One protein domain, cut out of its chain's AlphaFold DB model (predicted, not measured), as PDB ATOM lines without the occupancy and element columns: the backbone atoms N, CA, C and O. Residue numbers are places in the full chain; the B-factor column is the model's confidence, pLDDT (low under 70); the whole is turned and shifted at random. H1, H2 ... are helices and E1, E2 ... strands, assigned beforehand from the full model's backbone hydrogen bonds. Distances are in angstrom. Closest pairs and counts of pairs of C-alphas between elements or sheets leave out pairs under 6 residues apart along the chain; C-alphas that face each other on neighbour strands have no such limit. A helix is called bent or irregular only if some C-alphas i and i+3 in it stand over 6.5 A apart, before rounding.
ATOM      1  N   ASN A  38     179.253 251.121 174.460       65.56
ATOM      2  CA  ASN A  38     179.986 252.374 174.219       65.56
ATOM      3  C   ASN A  38     179.349 253.557 174.995       65.56
ATOM      4  O   ASN A  38     179.045 254.597 174.423       65.56
ATOM      5  N   ASN A  39     179.125 253.396 176.304       66.69
ATOM      6  CA  ASN A  39     178.250 254.187 177.175       66.69
ATOM      7  C   ASN A  39     176.752 254.161 176.792       66.69
ATOM      8  O   ASN A  39     176.005 255.025 177.242       66.69
ATOM      9  N   GLU A  40     176.306 253.197 175.984       77.38
ATOM     10  CA  GLU A  40     174.897 253.060 175.584       77.38
ATOM     11  C   GLU A  40     174.171 252.017 176.441       77.38
ATOM     12  O   GLU A  40     174.685 250.925 176.678       77.38
ATOM     13  N   THR A  41     172.964 252.338 176.897       86.56
ATOM     14  CA  THR A  41     172.082 251.414 177.623       86.56
ATOM     15  C   THR A  41     171.150 250.674 176.667       86.56
ATOM     16  O   THR A  41     170.817 251.187 175.599       86.56
ATOM     17  N   PHE A  42     170.686 249.485 177.058       90.00
ATOM     18  CA  PHE A  42     169.713 248.726 176.267       90.00
ATOM     19  C   PHE A  42     168.273 248.990 176.721       90.00
ATOM     20  O   PHE A  42     167.956 248.861 177.903       90.00
ATOM     21  N   ASP A  43     167.391 249.275 175.768       93.12
ATOM     22  CA  ASP A  43     165.945 249.379 175.983       93.12
ATOM     23  C   ASP A  43     165.280 247.998 175.922       93.12
ATOM     24  O   ASP A  43     164.320 247.721 176.639       93.12
ATOM     25  N   VAL A  44     165.788 247.112 175.055       94.00
ATOM     26  CA  VAL A  44     165.237 245.765 174.845       94.00
ATOM     27  C   VAL A  44     166.347 244.720 174.853       94.00
ATOM     28  O   VAL A  44     167.306 244.788 174.085       94.00
ATOM     29  N   ILE A  45     166.193 243.707 175.695       94.38
ATOM     30  CA  ILE A  45     167.151 242.614 175.856       94.38
ATOM     31  C   ILE A  45     166.419 241.306 175.568       94.38
ATOM     32  O   ILE A  45     165.536 240.910 176.319       94.38
ATOM     33  N   GLU A  46     166.763 240.622 174.483       95.25
ATOM     34  CA  GLU A  46     166.172 239.336 174.099       95.25
ATOM     35  C   GLU A  46     167.135 238.197 174.461       95.25
ATOM     36  O   GLU A  46     168.194 238.039 173.853       95.25
ATOM     37  N   LEU A  47     166.778 237.390 175.457       94.12
ATOM     38  CA  LEU A  47     167.542 236.221 175.896       94.12
ATOM     39  C   LEU A  47     166.897 234.947 175.358       94.12
ATOM     40  O   LEU A  47     165.671 234.858 175.288       94.12
ATOM     41  N   TYR A  48     167.719 233.954 175.007       94.06
ATOM     42  CA  TYR A  48     167.284 232.774 174.247       94.06
ATOM     43  C   TYR A  48     166.624 233.198 172.924       94.06
ATOM     44  O   TYR A  48     165.539 232.759 172.545       94.06
ATOM     45  N   ALA A  49     167.259 234.161 172.255       94.50
ATOM     46  CA  ALA A  49     166.654 234.917 171.168       94.50
ATOM     47  C   ALA A  49     166.352 234.094 169.906       94.50
ATOM     48  O   ALA A  49     165.565 234.526 169.061       94.50
ATOM     49  N   GLY A  50     166.990 232.939 169.723       93.00
ATOM     50  CA  GLY A  50     166.837 232.067 168.566       93.00
ATOM     51  C   GLY A  50     167.140 232.749 167.227       93.00
ATOM     52  O   GLY A  50     168.220 232.611 166.665       93.00
ATOM     53  N   ARG A  51     166.138 233.432 166.659       94.19
ATOM     54  CA  ARG A  51     166.230 234.201 165.403       94.19
ATOM     55  C   ARG A  51     166.202 235.727 165.613       94.19
ATOM     56  O   ARG A  51     166.072 236.445 164.620       94.19
ATOM     57  N   ALA A  52     166.276 236.210 166.855       95.50
ATOM     58  CA  ALA A  52     166.263 237.629 167.239       95.50
ATOM     59  C   ALA A  52     165.083 238.419 166.652       95.50
ATOM     60  O   ALA A  52     165.241 239.539 166.158       95.50
ATOM     61  N   ARG A  53     163.886 237.822 166.601       96.12
ATOM     62  CA  ARG A  53     162.745 238.485 165.947       96.12
ATOM     63  C   ARG A  53     162.316 239.722 166.725       96.12
ATOM     64  O   ARG A  53     162.033 240.740 166.095       96.12
ATOM     65  N   ILE A  54     162.315 239.653 168.056       96.50
ATOM     66  CA  ILE A  54     161.907 240.781 168.895       96.50
ATOM     67  C   ILE A  54     162.945 241.897 168.815       96.50
ATOM     68  O   ILE A  54     162.584 243.039 168.551       96.50
ATOM     69  N   THR A  55     164.231 241.561 168.904       96.44
ATOM     70  CA  THR A  55     165.335 242.518 168.752       96.44
ATOM     71  C   THR A  55     165.280 243.227 167.405       96.44
ATOM     72  O   THR A  55     165.454 244.441 167.337       96.44
ATOM     73  N   ARG A  56     165.005 242.503 166.312       97.12
ATOM     74  CA  ARG A  56     164.879 243.113 164.977       97.12
ATOM     75  C   ARG A  56     163.707 244.087 164.893       97.12
ATOM     76  O   ARG A  56     163.864 245.140 164.282       97.12
ATOM     77  N   ILE A  57     162.567 243.748 165.492       97.62
ATOM     78  CA  ILE A  57     161.397 244.635 165.550       97.62
ATOM     79  C   ILE A  57     161.705 245.869 166.405       97.62
ATOM     80  O   ILE A  57     161.454 246.983 165.962       97.62
ATOM     81  N   ALA A  58     162.306 245.688 167.582       96.44
ATOM     82  CA  ALA A  58     162.681 246.780 168.476       96.44
ATOM     83  C   ALA A  58     163.651 247.763 167.801       96.44
ATOM     84  O   ALA A  58     163.397 248.966 167.790       96.44
ATOM     85  N   ARG A  59     164.693 247.254 167.128       95.62
ATOM     86  CA  ARG A  59     165.618 248.088 166.341       95.62
ATOM     87  C   ARG A  59     164.913 248.823 165.204       95.62
ATOM     88  O   ARG A  59     165.196 249.991 164.973       95.62
ATOM     89  N   ALA A  60     163.992 248.162 164.501       97.12
ATOM     90  CA  ALA A  60     163.211 248.802 163.441       97.12
ATOM     91  C   ALA A  60     162.300 249.924 163.971       97.12
ATOM     92  O   ALA A  60     162.002 250.861 163.236       97.12
ATOM     93  N   ALA A  61     161.890 249.847 165.237       96.56
ATOM     94  CA  ALA A  61     161.140 250.888 165.935       96.56
ATOM     95  C   ALA A  61     162.032 251.977 166.572       96.56
ATOM     96  O   ALA A  61     161.502 252.906 167.173       96.56
ATOM     97  N   GLY A  62     163.361 251.896 166.420       95.19
ATOM     98  CA  GLY A  62     164.311 252.895 166.918       95.19
ATOM     99  C   GLY A  62     164.842 252.651 168.333       95.19
ATOM    100  O   GLY A  62     165.550 253.506 168.849       95.19
ATOM    101  N   TYR A  63     164.535 251.506 168.948       94.25
ATOM    102  CA  TYR A  63     165.047 251.149 170.274       94.25
ATOM    103  C   TYR A  63     166.449 250.539 170.212       94.25
ATOM    104  O   TYR A  63     166.781 249.778 169.290       94.25
ATOM    105  N   MET A  64     167.239 250.780 171.258       92.81
ATOM    106  CA  MET A  64     168.512 250.103 171.475       92.81
ATOM    107  C   MET A  64     168.255 248.690 171.986       92.81
ATOM    108  O   MET A  64     167.932 248.476 173.151       92.81
ATOM    109  N   ALA A  65     168.382 247.705 171.095       94.00
ATOM    110  CA  ALA A  65     168.081 246.317 171.420       94.00
ATOM    111  C   ALA A  65     169.259 245.367 171.195       94.00
ATOM    112  O   ALA A  65     170.004 245.490 170.212       94.00
ATOM    113  N   VAL A  66     169.371 244.360 172.058       93.62
ATOM    114  CA  VAL A  66     170.409 243.324 172.017       93.62
ATOM    115  C   VAL A  66     169.799 241.932 172.168       93.62
ATOM    116  O   VAL A  66     168.806 241.751 172.867       93.62
ATOM    117  N   ALA A  67     170.409 240.949 171.508       95.00
ATOM    118  CA  ALA A  67     169.998 239.554 171.546       95.00
ATOM    119  C   ALA A  67     171.148 238.672 172.050       95.00
ATOM    120  O   ALA A  67     172.278 238.839 171.588       95.00
ATOM    121  N   ALA A  68     170.856 237.706 172.920       93.50
ATOM    122  CA  ALA A  68     171.798 236.677 173.355       93.50
ATOM    123  C   ALA A  68     171.204 235.278 173.150       93.50
ATOM    124  O   ALA A  68     170.089 234.981 173.591       93.50
ATOM    125  N   ASP A  69     171.950 234.426 172.451       93.38
ATOM    126  CA  ASP A  69     171.612 233.028 172.195       93.38
ATOM    127  C   ASP A  69     172.869 232.278 171.740       93.38
ATOM    128  O   ASP A  69     173.657 232.820 170.961       93.38
ATOM    129  N   GLN A  70     173.015 231.017 172.147       92.12
ATOM    130  CA  GLN A  70     174.111 230.154 171.694       92.12
ATOM    131  C   GLN A  70     174.147 229.992 170.166       92.12
ATOM    132  O   GLN A  70     175.190 229.756 169.576       92.12
ATOM    133  N   LYS A  71     173.018 230.169 169.470       89.88
ATOM    134  CA  LYS A  71     172.954 230.082 168.003       89.88
ATOM    135  C   LYS A  71     173.743 231.176 167.287       89.88
ATOM    136  O   LYS A  71     173.949 231.052 166.081       89.88
ATOM    137  N   TYR A  72     174.137 232.245 167.978       89.38
ATOM    138  CA  TYR A  72     174.974 233.298 167.397       89.38
ATOM    139  C   TYR A  72     176.466 232.994 167.486       89.38
ATOM    140  O   TYR A  72     177.232 233.569 166.717       89.38
ATOM    141  N   ASP A  73     176.862 232.085 168.373       86.94
ATOM    142  CA  ASP A  73     178.236 231.628 168.520       86.94
ATOM    143  C   ASP A  73     178.233 230.144 168.924       86.94
ATOM    144  O   ASP A  73     177.979 229.824 170.086       86.94
ATOM    145  N   PRO A  74     178.455 229.232 167.961       80.94
ATOM    146  CA  PRO A  74     178.295 227.797 168.166       80.94
ATOM    147  C   PRO A  74     179.414 227.152 169.001       80.94
ATOM    148  O   PRO A  74     179.412 225.931 169.137       80.94
ATOM    149  N   ASP A  75     180.374 227.920 169.526       86.56
ATOM    150  CA  ASP A  75     181.372 227.401 170.465       86.56
ATOM    151  C   ASP A  75     180.694 226.939 171.770       86.56
ATOM    152  O   ASP A  75     179.912 227.668 172.384       86.56
ATOM    153  N   GLU A  76     181.017 225.731 172.233       75.06
ATOM    154  CA  GLU A  76     180.529 225.198 173.511       75.06
ATOM    155  C   GLU A  76     180.942 226.078 174.702       75.06
ATOM    156  O   GLU A  76     180.208 226.176 175.690       75.06
ATOM    157  N   ASN A  77     182.082 226.767 174.588       79.56
ATOM    158  CA  ASN A  77     182.582 227.713 175.587       79.56
ATOM    159  C   ASN A  77     182.096 229.148 175.356       79.56
ATOM    160  O   ASN A  77     182.562 230.072 176.033       79.56
ATOM    161  N   SER A  78     181.166 229.354 174.420       86.94
ATOM    162  CA  SER A  78     180.651 230.678 174.120       86.94
ATOM    163  C   SER A  78     180.007 231.315 175.347       86.94
ATOM    164  O   SER A  78     179.141 230.738 176.012       86.94
ATOM    165  N   ALA A  79     180.349 232.579 175.594       85.06
ATOM    166  CA  ALA A  79     179.635 233.399 176.563       85.06
ATOM    167  C   ALA A  79     178.162 233.634 176.160       85.06
ATOM    168  O   ALA A  79     177.365 234.036 177.001       85.06
ATOM    169  N   LEU A  80     177.767 233.362 174.910       89.69
ATOM    170  CA  LEU A  80     176.371 233.442 174.463       89.69
ATOM    171  C   LEU A  80     175.557 232.187 174.810       89.69
ATOM    172  O   LEU A  80     174.328 232.205 174.709       89.69
ATOM    173  N   ASN A  81     176.208 231.119 175.284       92.06
ATOM    174  CA  ASN A  81     175.524 229.968 175.854       92.06
ATOM    175  C   ASN A  81     174.985 230.303 177.252       92.06
ATOM    176  O   ASN A  81     175.664 230.127 178.263       92.06
ATOM    177  N   LEU A  82     173.730 230.749 177.317       91.19
ATOM    178  CA  LEU A  82     173.033 231.124 178.557       91.19
ATOM    179  C   LEU A  82     172.879 229.971 179.569       91.19
ATOM    180  O   LEU A  82     172.668 230.207 180.764       91.19
ATOM    181  N   ASN A  83     173.034 228.726 179.113       90.50
ATOM    182  CA  ASN A  83     173.046 227.524 179.944       90.50
ATOM    183  C   ASN A  83     174.426 227.235 180.566       90.50
ATOM    184  O   ASN A  83     174.521 226.470 181.525       90.50
ATOM    185  N   SER A  84     175.488 227.916 180.125       89.25
ATOM    186  CA  SER A  84     176.820 227.885 180.746       89.25
ATOM    187  C   SER A  84     176.947 228.904 181.886       89.25
ATOM    188  O   SER A  84     176.249 229.919 181.922       89.25
ATOM    189  N   SER A  85     177.818 228.665 182.869       85.44
ATOM    190  CA  SER A  85     178.016 229.614 183.981       85.44
ATOM    191  C   SER A  85     178.453 231.006 183.506       85.44
ATOM    192  O   SER A  85     177.973 232.001 184.043       85.44
ATOM    193  N   SER A  86     179.306 231.085 182.480       84.88
ATOM    194  CA  SER A  86     179.740 232.347 181.868       84.88
ATOM    195  C   SER A  86     178.585 233.071 181.179       84.88
ATOM    196  O   SER A  86     178.401 234.264 181.413       84.88
ATOM    197  N   GLY A  87     177.759 232.367 180.402       88.75
ATOM    198  CA  GLY A  87     176.613 232.995 179.744       88.75
ATOM    199  C   GLY A  87     175.519 233.441 180.705       88.75
ATOM    200  O   GLY A  87     174.878 234.463 180.477       88.75
ATOM    201  N   PHE A  88     175.370 232.769 181.846       86.44
ATOM    202  CA  PHE A  88     174.517 233.266 182.925       86.44
ATOM    203  C   PHE A  88     175.021 234.587 183.505       86.44
ATOM    204  O   PHE A  88     174.221 235.500 183.697       86.44
ATOM    205  N   VAL A  89     176.332 234.721 183.752       84.00
ATOM    206  CA  VAL A  89     176.927 235.999 184.187       84.00
ATOM    207  C   VAL A  89     176.707 237.075 183.138       84.00
ATOM    208  O   VAL A  89     176.253 238.163 183.485       84.00
ATOM    209  N   LEU A  90     176.996 236.771 181.869       86.44
ATOM    210  CA  LEU A  90     176.821 237.720 180.773       86.44
ATOM    211  C   LEU A  90     175.392 238.246 180.744       86.44
ATOM    212  O   LEU A  90     175.174 239.448 180.667       86.44
ATOM    213  N   ALA A  91     174.421 237.353 180.850       87.75
ATOM    214  CA  ALA A  91     173.036 237.747 180.770       87.75
ATOM    215  C   ALA A  91     172.633 238.610 181.989       87.75
ATOM    216  O   ALA A  91     171.910 239.592 181.811       87.75
ATOM    217  N   VAL A  92     173.152 238.336 183.197       84.31
ATOM    218  CA  VAL A  92     172.930 239.209 184.368       84.31
ATOM    219  C   VAL A  92     173.496 240.597 184.086       84.31
ATOM    220  O   VAL A  92     172.803 241.589 184.290       84.31
ATOM    221  N   LEU A  93     174.723 240.671 183.563       83.12
ATOM    222  CA  LEU A  93     175.357 241.936 183.197       83.12
ATOM    223  C   LEU A  93     174.549 242.686 182.134       83.12
ATOM    224  O   LEU A  93     174.352 243.886 182.280       83.12
ATOM    225  N   MET A  94     174.031 242.003 181.109       85.50
ATOM    226  CA  MET A  94     173.194 242.626 180.078       85.50
ATOM    227  C   MET A  94     171.947 243.272 180.678       85.50
ATOM    228  O   MET A  94     171.639 244.406 180.329       85.50
ATOM    229  N   VAL A  95     171.263 242.592 181.606       84.25
ATOM    230  CA  VAL A  95     170.085 243.169 182.274       84.25
ATOM    231  C   VAL A  95     170.458 244.337 183.179       84.25
ATOM    232  O   VAL A  95     169.769 245.352 183.167       84.25
ATOM    233  N   LEU A  96     171.572 244.243 183.910       80.94
ATOM    234  CA  LEU A  96     172.087 245.363 184.706       80.94
ATOM    235  C   LEU A  96     172.523 246.560 183.840       80.94
ATOM    236  O   LEU A  96     172.527 247.682 184.329       80.94
ATOM    237  N   SER A  97     172.833 246.324 182.561       81.75
ATOM    238  CA  SER A  97     173.153 247.352 181.555       81.75
ATOM    239  C   SER A  97     171.910 247.966 180.890       81.75
ATOM    240  O   SER A  97     172.029 248.744 179.938       81.75
ATOM    241  N   GLY A  98     170.711 247.572 181.324       83.50
ATOM    242  CA  GLY A  98     169.456 248.122 180.829       83.50
ATOM    243  C   GLY A  98     169.303 249.613 181.146       83.50
ATOM    244  O   GLY A  98     169.908 250.134 182.084       83.50
ATOM    245  N   SER A  99     168.482 250.309 180.358       81.38
ATOM    246  CA  SER A  99     168.127 251.709 180.608       81.38
ATOM    247  C   SER A  99     167.495 251.899 181.991       81.38
ATOM    248  O   SER A  99     166.620 251.133 182.403       81.38
ATOM    249  N   VAL A 100     167.902 252.966 182.687       72.31
ATOM    250  CA  VAL A 100     167.354 253.370 183.996       72.31
ATOM    251  C   VAL A 100     165.886 253.794 183.880       72.31
ATOM    252  O   VAL A 100     165.120 253.638 184.827       72.31
ATOM    253  N   GLU A 101     165.477 254.287 182.708       76.06
ATOM    254  CA  GLU A 101     164.087 254.658 182.410       76.06
ATOM    255  C   GLU A 101     163.172 253.432 182.237       76.06
ATOM    256  O   GLU A 101     161.948 253.563 182.212       76.06
ATOM    257  N   GLY A 102     163.763 252.236 182.173       76.25
ATOM    258  CA  GLY A 102     163.077 250.960 182.051       76.25
ATOM    259  C   GLY A 102     163.582 250.182 180.843       76.25
ATOM    260  O   GLY A 102     163.397 250.595 179.702       76.25
ATOM    261  N   ALA A 103     164.179 249.021 181.098       86.88
ATOM    262  CA  ALA A 103     164.527 248.052 180.067       86.88
ATOM    263  C   ALA A 103     163.536 246.884 180.065       86.88
ATOM    264  O   ALA A 103     163.093 246.417 181.117       86.88
ATOM    265  N   ILE A 104     163.226 246.369 178.878       90.19
ATOM    266  CA  ILE A 104     162.387 245.184 178.700       90.19
ATOM    267  C   ILE A 104     163.290 243.983 178.427       90.19
ATOM    268  O   ILE A 104     163.885 243.871 177.356       90.19
ATOM    269  N   ALA A 105     163.346 243.052 179.378       90.94
ATOM    270  CA  ALA A 105     163.963 241.748 179.172       90.94
ATOM    271  C   ALA A 105     162.917 240.739 178.666       90.94
ATOM    272  O   ALA A 105     161.937 240.439 179.348       90.94
ATOM    273  N   VAL A 106     163.130 240.199 177.467       93.31
ATOM    274  CA  VAL A 106     162.292 239.177 176.831       93.31
ATOM    275  C   VAL A 106     163.002 237.830 176.903       93.31
ATOM    276  O   VAL A 106     164.157 237.707 176.504       93.31
ATOM    277  N   LEU A 107     162.302 236.812 177.406       92.88
ATOM    278  CA  LEU A 107     162.848 235.483 177.684       92.88
ATOM    279  C   LEU A 107     162.212 234.447 176.745       92.88
ATOM    280  O   LEU A 107     161.059 234.058 176.930       92.88
ATOM    281  N   GLY A 108     162.958 233.993 175.738       91.62
ATOM    282  CA  GLY A 108     162.521 233.014 174.734       91.62
ATOM    283  C   GLY A 108     162.832 231.559 175.095       91.62
ATOM    284  O   GLY A 108     163.387 230.842 174.268       91.62
ATOM    285  N   ILE A 109     162.532 231.123 176.324       91.31
ATOM    286  CA  ILE A 109     162.886 229.771 176.802       91.31
ATOM    287  C   ILE A 109     162.277 228.697 175.887       91.31
ATOM    288  O   ILE A 109     161.131 228.817 175.445       91.31
ATOM    289  N   GLU A 110     163.020 227.616 175.642       87.88
ATOM    290  CA  GLU A 110     162.537 226.480 174.863       87.88
ATOM    291  C   GLU A 110     161.332 225.798 175.535       87.88
ATOM    292  O   GLU A 110     161.452 224.993 176.457       87.88
ATOM    293  N   CYS A 111     160.135 226.119 175.046       89.81
ATOM    294  CA  CYS A 111     158.875 225.600 175.572       89.81
ATOM    295  C   CYS A 111     158.425 224.285 174.909       89.81
ATOM    296  O   CYS A 111     157.482 223.646 175.379       89.81
ATOM    297  N   SER A 112     159.103 223.857 173.838       91.81
ATOM    298  CA  SER A 112     158.764 222.674 173.031       91.81
ATOM    299  C   SER A 112     158.735 221.376 173.850       91.81
ATOM    300  O   SER A 112     158.039 220.431 173.490       91.81
ATOM    301  N   THR A 113     159.460 221.309 174.969       92.12
ATOM    302  CA  THR A 113     159.512 220.129 175.848       92.12
ATOM    303  C   THR A 113     158.381 220.082 176.871       92.12
ATOM    304  O   THR A 113     158.134 219.020 177.444       92.12
ATOM    305  N   PHE A 114     157.661 221.192 177.055       91.81
ATOM    306  CA  PHE A 114     156.573 221.346 178.024       91.81
ATOM    307  C   PHE A 114     155.179 221.197 177.405       91.81
ATOM    308  O   PHE A 114     154.192 221.090 178.132       91.81
ATOM    309  N   VAL A 115     155.072 221.185 176.073       93.38
ATOM    310  CA  VAL A 115     153.783 221.007 175.391       93.38
ATOM    311  C   VAL A 115     153.328 219.551 175.441       93.38
ATOM    312  O   VAL A 115     154.137 218.624 175.363       93.38
ATOM    313  N   GLU A 116     152.013 219.334 175.507       92.81
ATOM    314  CA  GLU A 116     151.437 217.989 175.639       92.81
ATOM    315  C   GLU A 116     151.822 217.054 174.489       92.81
ATOM    316  O   GLU A 116     152.061 215.867 174.701       92.81
ATOM    317  N   VAL A 117     151.959 217.606 173.281       95.06
ATOM    318  CA  VAL A 117     152.344 216.861 172.075       95.06
ATOM    319  C   VAL A 117     153.730 216.222 172.216       95.06
ATOM    320  O   VAL A 117     153.972 215.164 171.642       95.06
ATOM    321  N   ASN A 118     154.633 216.807 173.011       94.31
ATOM    322  CA  ASN A 118     155.975 216.266 173.213       94.31
ATOM    323  C   ASN A 118     156.055 215.251 174.370       94.31
ATOM    324  O   ASN A 118     157.120 214.695 174.605       94.31
ATOM    325  N   ARG A 119     154.956 214.949 175.083       94.25
ATOM    326  CA  ARG A 119     154.986 214.017 176.233       94.25
ATOM    327  C   ARG A 119     155.491 212.620 175.879       94.25
ATOM    328  O   ARG A 119     156.084 211.971 176.731       94.25
ATOM    329  N   GLY A 120     155.284 212.163 174.644       94.81
ATOM    330  CA  GLY A 120     155.801 210.869 174.189       94.81
ATOM    331  C   GLY A 120     157.331 210.798 174.209       94.81
ATOM    332  O   GLY A 120     157.885 209.780 174.617       94.81
ATOM    333  N   SER A 121     158.005 211.886 173.824       94.50
ATOM    334  CA  SER A 121     159.470 211.952 173.781       94.50
ATOM    335  C   SER A 121     160.055 212.502 175.079       94.50
ATOM    336  O   SER A 121     161.030 211.962 175.585       94.50
ATOM    337  N   SER A 122     159.456 213.556 175.643       95.88
ATOM    338  CA  SER A 122     159.945 214.190 176.870       95.88
ATOM    339  C   SER A 122     159.617 213.402 178.132       95.88
ATOM    340  O   SER A 122     160.175 213.696 179.183       95.88
ATOM    341  N   LYS A 123     158.669 212.456 178.063       96.62
ATOM    342  CA  LYS A 123     158.108 211.697 179.197       96.62
ATOM    343  C   LYS A 123     157.590 212.571 180.348       96.62
ATOM    344  O   LYS A 123     157.365 212.071 181.451       96.62
ATOM    345  N   ARG A 124     157.364 213.872 180.115       94.50
ATOM    346  CA  ARG A 124     156.795 214.767 181.127       94.50
ATOM    347  C   ARG A 124     155.358 214.367 181.440       94.50
ATOM    348  O   ARG A 124     154.553 214.102 180.548       94.50
ATOM    349  N   SER A 125     155.020 214.379 182.719       94.50
ATOM    350  CA  SER A 125     153.663 214.156 183.219       94.50
ATOM    351  C   SER A 125     153.453 214.943 184.509       94.50
ATOM    352  O   SER A 125     154.392 215.535 185.032       94.50
ATOM    353  N   GLU A 126     152.235 214.937 185.045       92.12
ATOM    354  CA  GLU A 126     151.952 215.556 186.347       92.12
ATOM    355  C   GLU A 126     152.812 214.957 187.475       92.12
ATOM    356  O   GLU A 126     153.267 215.677 188.359       92.12
ATOM    357  N   LEU A 127     153.106 213.654 187.403       93.56
ATOM    358  CA  LEU A 127     153.948 212.950 188.377       93.56
ATOM    359  C   LEU A 127     155.451 213.076 188.089       93.56
ATOM    360  O   LEU A 127     156.265 212.882 188.989       93.56
ATOM    361  N   LEU A 128     155.824 213.394 186.848       93.50
ATOM    362  CA  LEU A 128     157.209 213.566 186.413       93.50
ATOM    363  C   LEU A 128     157.348 214.899 185.660       93.50
ATOM    364  O   LEU A 128     157.483 214.905 184.433       93.50
ATOM    365  N   PRO A 129     157.288 216.044 186.366       91.94
ATOM    366  CA  PRO A 129     157.280 217.359 185.727       91.94
ATOM    367  C   PRO A 129     158.597 217.667 185.007       91.94
ATOM    368  O   PRO A 129     158.592 218.407 184.026       91.94
ATOM    369  N   TRP A 130     159.704 217.070 185.454       94.25
ATOM    370  CA  TRP A 130     161.036 217.220 184.860       94.25
ATOM    371  C   TRP A 130     161.238 216.379 183.594       94.25
ATOM    372  O   TRP A 130     162.088 216.725 182.781       94.25
ATOM    373  N   GLY A 131     160.402 215.359 183.375       95.62
ATOM    374  CA  GLY A 131     160.503 214.466 182.225       95.62
ATOM    375  C   GLY A 131     161.720 213.547 182.279       95.62
ATOM    376  O   GLY A 131     162.242 213.248 183.348       95.62
ATOM    377  N   ASP A 132     162.128 213.074 181.107       96.81
ATOM    378  CA  ASP A 132     163.322 212.266 180.894       96.81
ATOM    379  C   ASP A 132     164.536 213.153 180.616       96.81
ATOM    380  O   ASP A 132     164.695 213.674 179.512       96.81
ATOM    381  N   GLU A 133     165.388 213.336 181.620       95.69
ATOM    382  CA  GLU A 133     166.580 214.185 181.515       95.69
ATOM    383  C   GLU A 133     167.715 213.546 180.700       95.69
ATOM    384  O   GLU A 133     168.678 214.235 180.370       95.69
ATOM    385  N   GLU A 134     167.606 212.269 180.313       96.12
ATOM    386  CA  GLU A 134     168.540 211.665 179.351       96.12
ATOM    387  C   GLU A 134     168.334 212.231 177.935       96.12
ATOM    388  O   GLU A 134     169.228 212.170 177.087       96.12
ATOM    389  N   VAL A 135     167.166 212.827 177.670       95.00
ATOM    390  CA  VAL A 135     166.886 213.539 176.424       95.00
ATOM    391  C   VAL A 135     167.477 214.947 176.513       95.00
ATOM    392  O   VAL A 135     167.012 215.778 177.293       95.00
ATOM    393  N   SER A 136     168.463 215.249 175.664       93.00
ATOM    394  CA  SER A 136     169.208 216.519 175.698       93.00
ATOM    395  C   SER A 136     168.317 217.763 175.689       93.00
ATOM    396  O   SER A 136     168.523 218.668 176.490       93.00
ATOM    397  N   SER A 137     167.271 217.792 174.858       93.44
ATOM    398  CA  SER A 137     166.347 218.933 174.805       93.44
ATOM    399  C   SER A 137     165.567 219.128 176.107       93.44
ATOM    400  O   SER A 137     165.293 220.259 176.502       93.44
ATOM    401  N   VAL A 138     165.228 218.045 176.813       94.69
ATOM    402  CA  VAL A 138     164.555 218.110 178.117       94.69
ATOM    403  C   VAL A 138     165.514 218.646 179.175       94.69
ATOM    404  O   VAL A 138     165.137 219.555 179.918       94.69
ATOM    405  N   TYR A 139     166.750 218.139 179.198       93.88
ATOM    406  CA  TYR A 139     167.805 218.606 180.095       93.88
ATOM    407  C   TYR A 139     168.104 220.101 179.908       93.88
ATOM    408  O   TYR A 139     168.037 220.877 180.864       93.88
ATOM    409  N   GLU A 140     168.361 220.530 178.670       91.69
ATOM    410  CA  GLU A 140     168.659 221.927 178.340       91.69
ATOM    411  C   GLU A 140     167.491 222.857 178.687       91.69
ATOM    412  O   GLU A 140     167.700 223.933 179.254       91.69
ATOM    413  N   ALA A 141     166.252 222.430 178.420       93.19
ATOM    414  CA  ALA A 141     165.063 223.188 178.787       93.19
ATOM    415  C   ALA A 141     164.907 223.312 180.314       93.19
ATOM    416  O   ALA A 141     164.652 224.407 180.816       93.19
ATOM    417  N   ASN A 142     165.113 222.227 181.072       93.75
ATOM    418  CA  ASN A 142     165.079 222.249 182.541       93.75
ATOM    419  C   ASN A 142     166.131 223.202 183.117       93.75
ATOM    420  O   ASN A 142     165.842 223.970 184.043       93.75
ATOM    421  N   GLN A 143     167.338 223.184 182.552       92.00
ATOM    422  CA  GLN A 143     168.428 224.061 182.958       92.00
ATOM    423  C   GLN A 143     168.107 225.535 182.666       92.00
ATOM    424  O   GLN A 143     168.227 226.374 183.569       92.00
ATOM    425  N   ALA A 144     167.629 225.843 181.456       92.06
ATOM    426  CA  ALA A 144     167.232 227.191 181.052       92.06
ATOM    427  C   ALA A 144     166.088 227.733 181.926       92.06
ATOM    428  O   ALA A 144     166.153 228.864 182.423       92.06
ATOM    429  N   THR A 145     165.062 226.915 182.185       92.19
ATOM    430  CA  THR A 145     163.951 227.268 183.078       92.19
ATOM    431  C   THR A 145     164.436 227.518 184.501       92.19
ATOM    432  O   THR A 145     164.107 228.555 185.072       92.19
ATOM    433  N   SER A 146     165.259 226.632 185.068       90.12
ATOM    434  CA  SER A 146     165.753 226.774 186.447       90.12
ATOM    435  C   SER A 146     166.564 228.058 186.638       90.12
ATOM    436  O   SER A 146     166.366 228.792 187.607       90.12
ATOM    437  N   ARG A 147     167.434 228.382 185.675       87.25
ATOM    438  CA  ARG A 147     168.225 229.622 185.675       87.25
ATOM    439  C   ARG A 147     167.355 230.861 185.543       87.25
ATOM    440  O   ARG A 147     167.554 231.831 186.271       87.25
ATOM    441  N   THR A 148     166.362 230.805 184.663       87.31
ATOM    442  CA  THR A 148     165.433 231.918 184.465       87.31
ATOM    443  C   THR A 148     164.553 232.145 185.693       87.31
ATOM    444  O   THR A 148     164.322 233.285 186.082       87.31
ATOM    445  N   MET A 149     164.119 231.085 186.377       85.69
ATOM    446  CA  MET A 149     163.383 231.214 187.640       85.69
ATOM    447  C   MET A 149     164.244 231.829 188.735       85.69
ATOM    448  O   MET A 149     163.776 232.688 189.480       85.69
ATOM    449  N   LEU A 150     165.518 231.441 188.810       82.25
ATOM    450  CA  LEU A 150     166.441 232.038 189.762       82.25
ATOM    451  C   LEU A 150     166.616 233.543 189.519       82.25
ATOM    452  O   LEU A 150     166.654 234.326 190.469       82.25
ATOM    453  N   TRP A 151     166.691 233.943 188.254       78.81
ATOM    454  CA  TRP A 151     166.699 235.343 187.855       78.81
ATOM    455  C   TRP A 151     165.432 236.083 188.241       78.81
ATOM    456  O   TRP A 151     165.524 237.098 188.923       78.81
ATOM    457  N   LEU A 152     164.266 235.570 187.842       78.31
ATOM    458  CA  LEU A 152     162.975 236.191 188.133       78.31
ATOM    459  C   LEU A 152     162.778 236.353 189.636       78.31
ATOM    460  O   LEU A 152     162.390 237.424 190.089       78.31
ATOM    461  N   HIS A 153     163.132 235.330 190.415       76.62
ATOM    462  CA  HIS A 153     163.140 235.414 191.867       76.62
ATOM    463  C   HIS A 153     164.050 236.559 192.332       76.62
ATOM    464  O   HIS A 153     163.626 237.424 193.086       76.62
ATOM    465  N   ARG A 154     165.307 236.622 191.884       67.44
ATOM    466  CA  ARG A 154     166.230 237.676 192.337       67.44
ATOM    467  C   ARG A 154     165.820 239.080 191.905       67.44
ATOM    468  O   ARG A 154     165.954 239.977 192.726       67.44
ATOM    469  N   MET A 155     165.285 239.256 190.701       66.69
ATOM    470  CA  MET A 155     164.769 240.544 190.230       66.69
ATOM    471  C   MET A 155     163.537 240.973 191.024       66.69
ATOM    472  O   MET A 155     163.516 242.090 191.527       66.69
ATOM    473  N   ALA A 156     162.582 240.067 191.255       65.19
ATOM    474  CA  ALA A 156     161.385 240.348 192.051       65.19
ATOM    475  C   ALA A 156     161.694 240.701 193.519       65.19
ATOM    476  O   ALA A 156     160.930 241.410 194.162       65.19
ATOM    477  N   PHE A 157     162.816 240.226 194.069       56.09
ATOM    478  CA  PHE A 157     163.270 240.594 195.416       56.09
ATOM    479  C   PHE A 157     164.247 241.783 195.438       56.09
ATOM    480  O   PHE A 157     164.623 242.230 196.524       56.09
ATOM    481  N   SER A 158     164.661 242.300 194.275       56.25
ATOM    482  CA  SER A 158     165.613 243.411 194.168       56.25
ATOM    483  C   SER A 158     164.963 244.797 194.209       56.25
ATOM    484  O   SER A 158     165.695 245.788 194.181       56.25
TER     485      SER A 158
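Overview. This is residues 38 to 158 of the 163 residues of the protein "Hypothetical protein" of Symbiodinium sp. CCMP2592 (UniProt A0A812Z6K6). A small parallel sheet of three short strands has H1 over one face and H2 over the other; past the sheet, the link after E3 reaches out to a far head of H3 and loops, and the long helix H4 runs back from there to H2's side of the sheet. The printed part has 121 residues, in the order E1 H1 E2 H2 E3 H3 H4, with sheet order E2 E1 E3. The class is mostly helix, with under half of the residues in named elements. The whole is compact, radius of gyration of the C-alphas 15.6 A, and only just elongated, spanning 47 by 31 by 28 A.

Arrangement. E1, residues 44 to 47, is the inner strand. H1, residues 53 to 60, is on the sheet at a height of 7.6 A; its closest C-alpha pair with E2, residues 65 to 68, is Thr 55 and Ala 65, 5.4 A. E1, H1, E2 form a strand-helix-strand unit, parallel neighbour strands joined through a helix, with a right-handed crossover; N 66 and O 44, 2.9 A, are within hydrogen-bond range. H2, residues 85 to 96, is on the opposite face at 9.7 A height. E2, H2 and E3, residues 104 to 107, form a split unit, with E1 between its strands and a right-handed crossover; N 45 and O 104 are within hydrogen-bond range at 2.8 A. H3, residues 116 to 122, is irregular, C-alphas 117 and 120 being 7.2 A apart. H4, residues 136 to 156, is close but not clearly touching H2, the closest C-alphas being Phe 88 and Arg 147, 7.8 A. Every O i to N i+4 pair is within hydrogen-bond range in H1, H2 and H4; H3 has 1 of 3, and 2 of 4 for O i to N i+3.

Along the chain. E1 begins at C-alpha 44 (165.237, 245.765, 174.845). H2 is 16.8 A long; H4, 29.9 A, ends at C-alpha 156 (161.385, 240.348, 192.051).

Size, cuts and confidence. The farthest C-alphas, Asn 38 and Leu 127, are 49.3 A apart. The printed part has no cut; the links E2 to H2 and H3 to H4 are long. In this predicted model pLDDT is under 70 at residues 38 to 39 and 154 to 158.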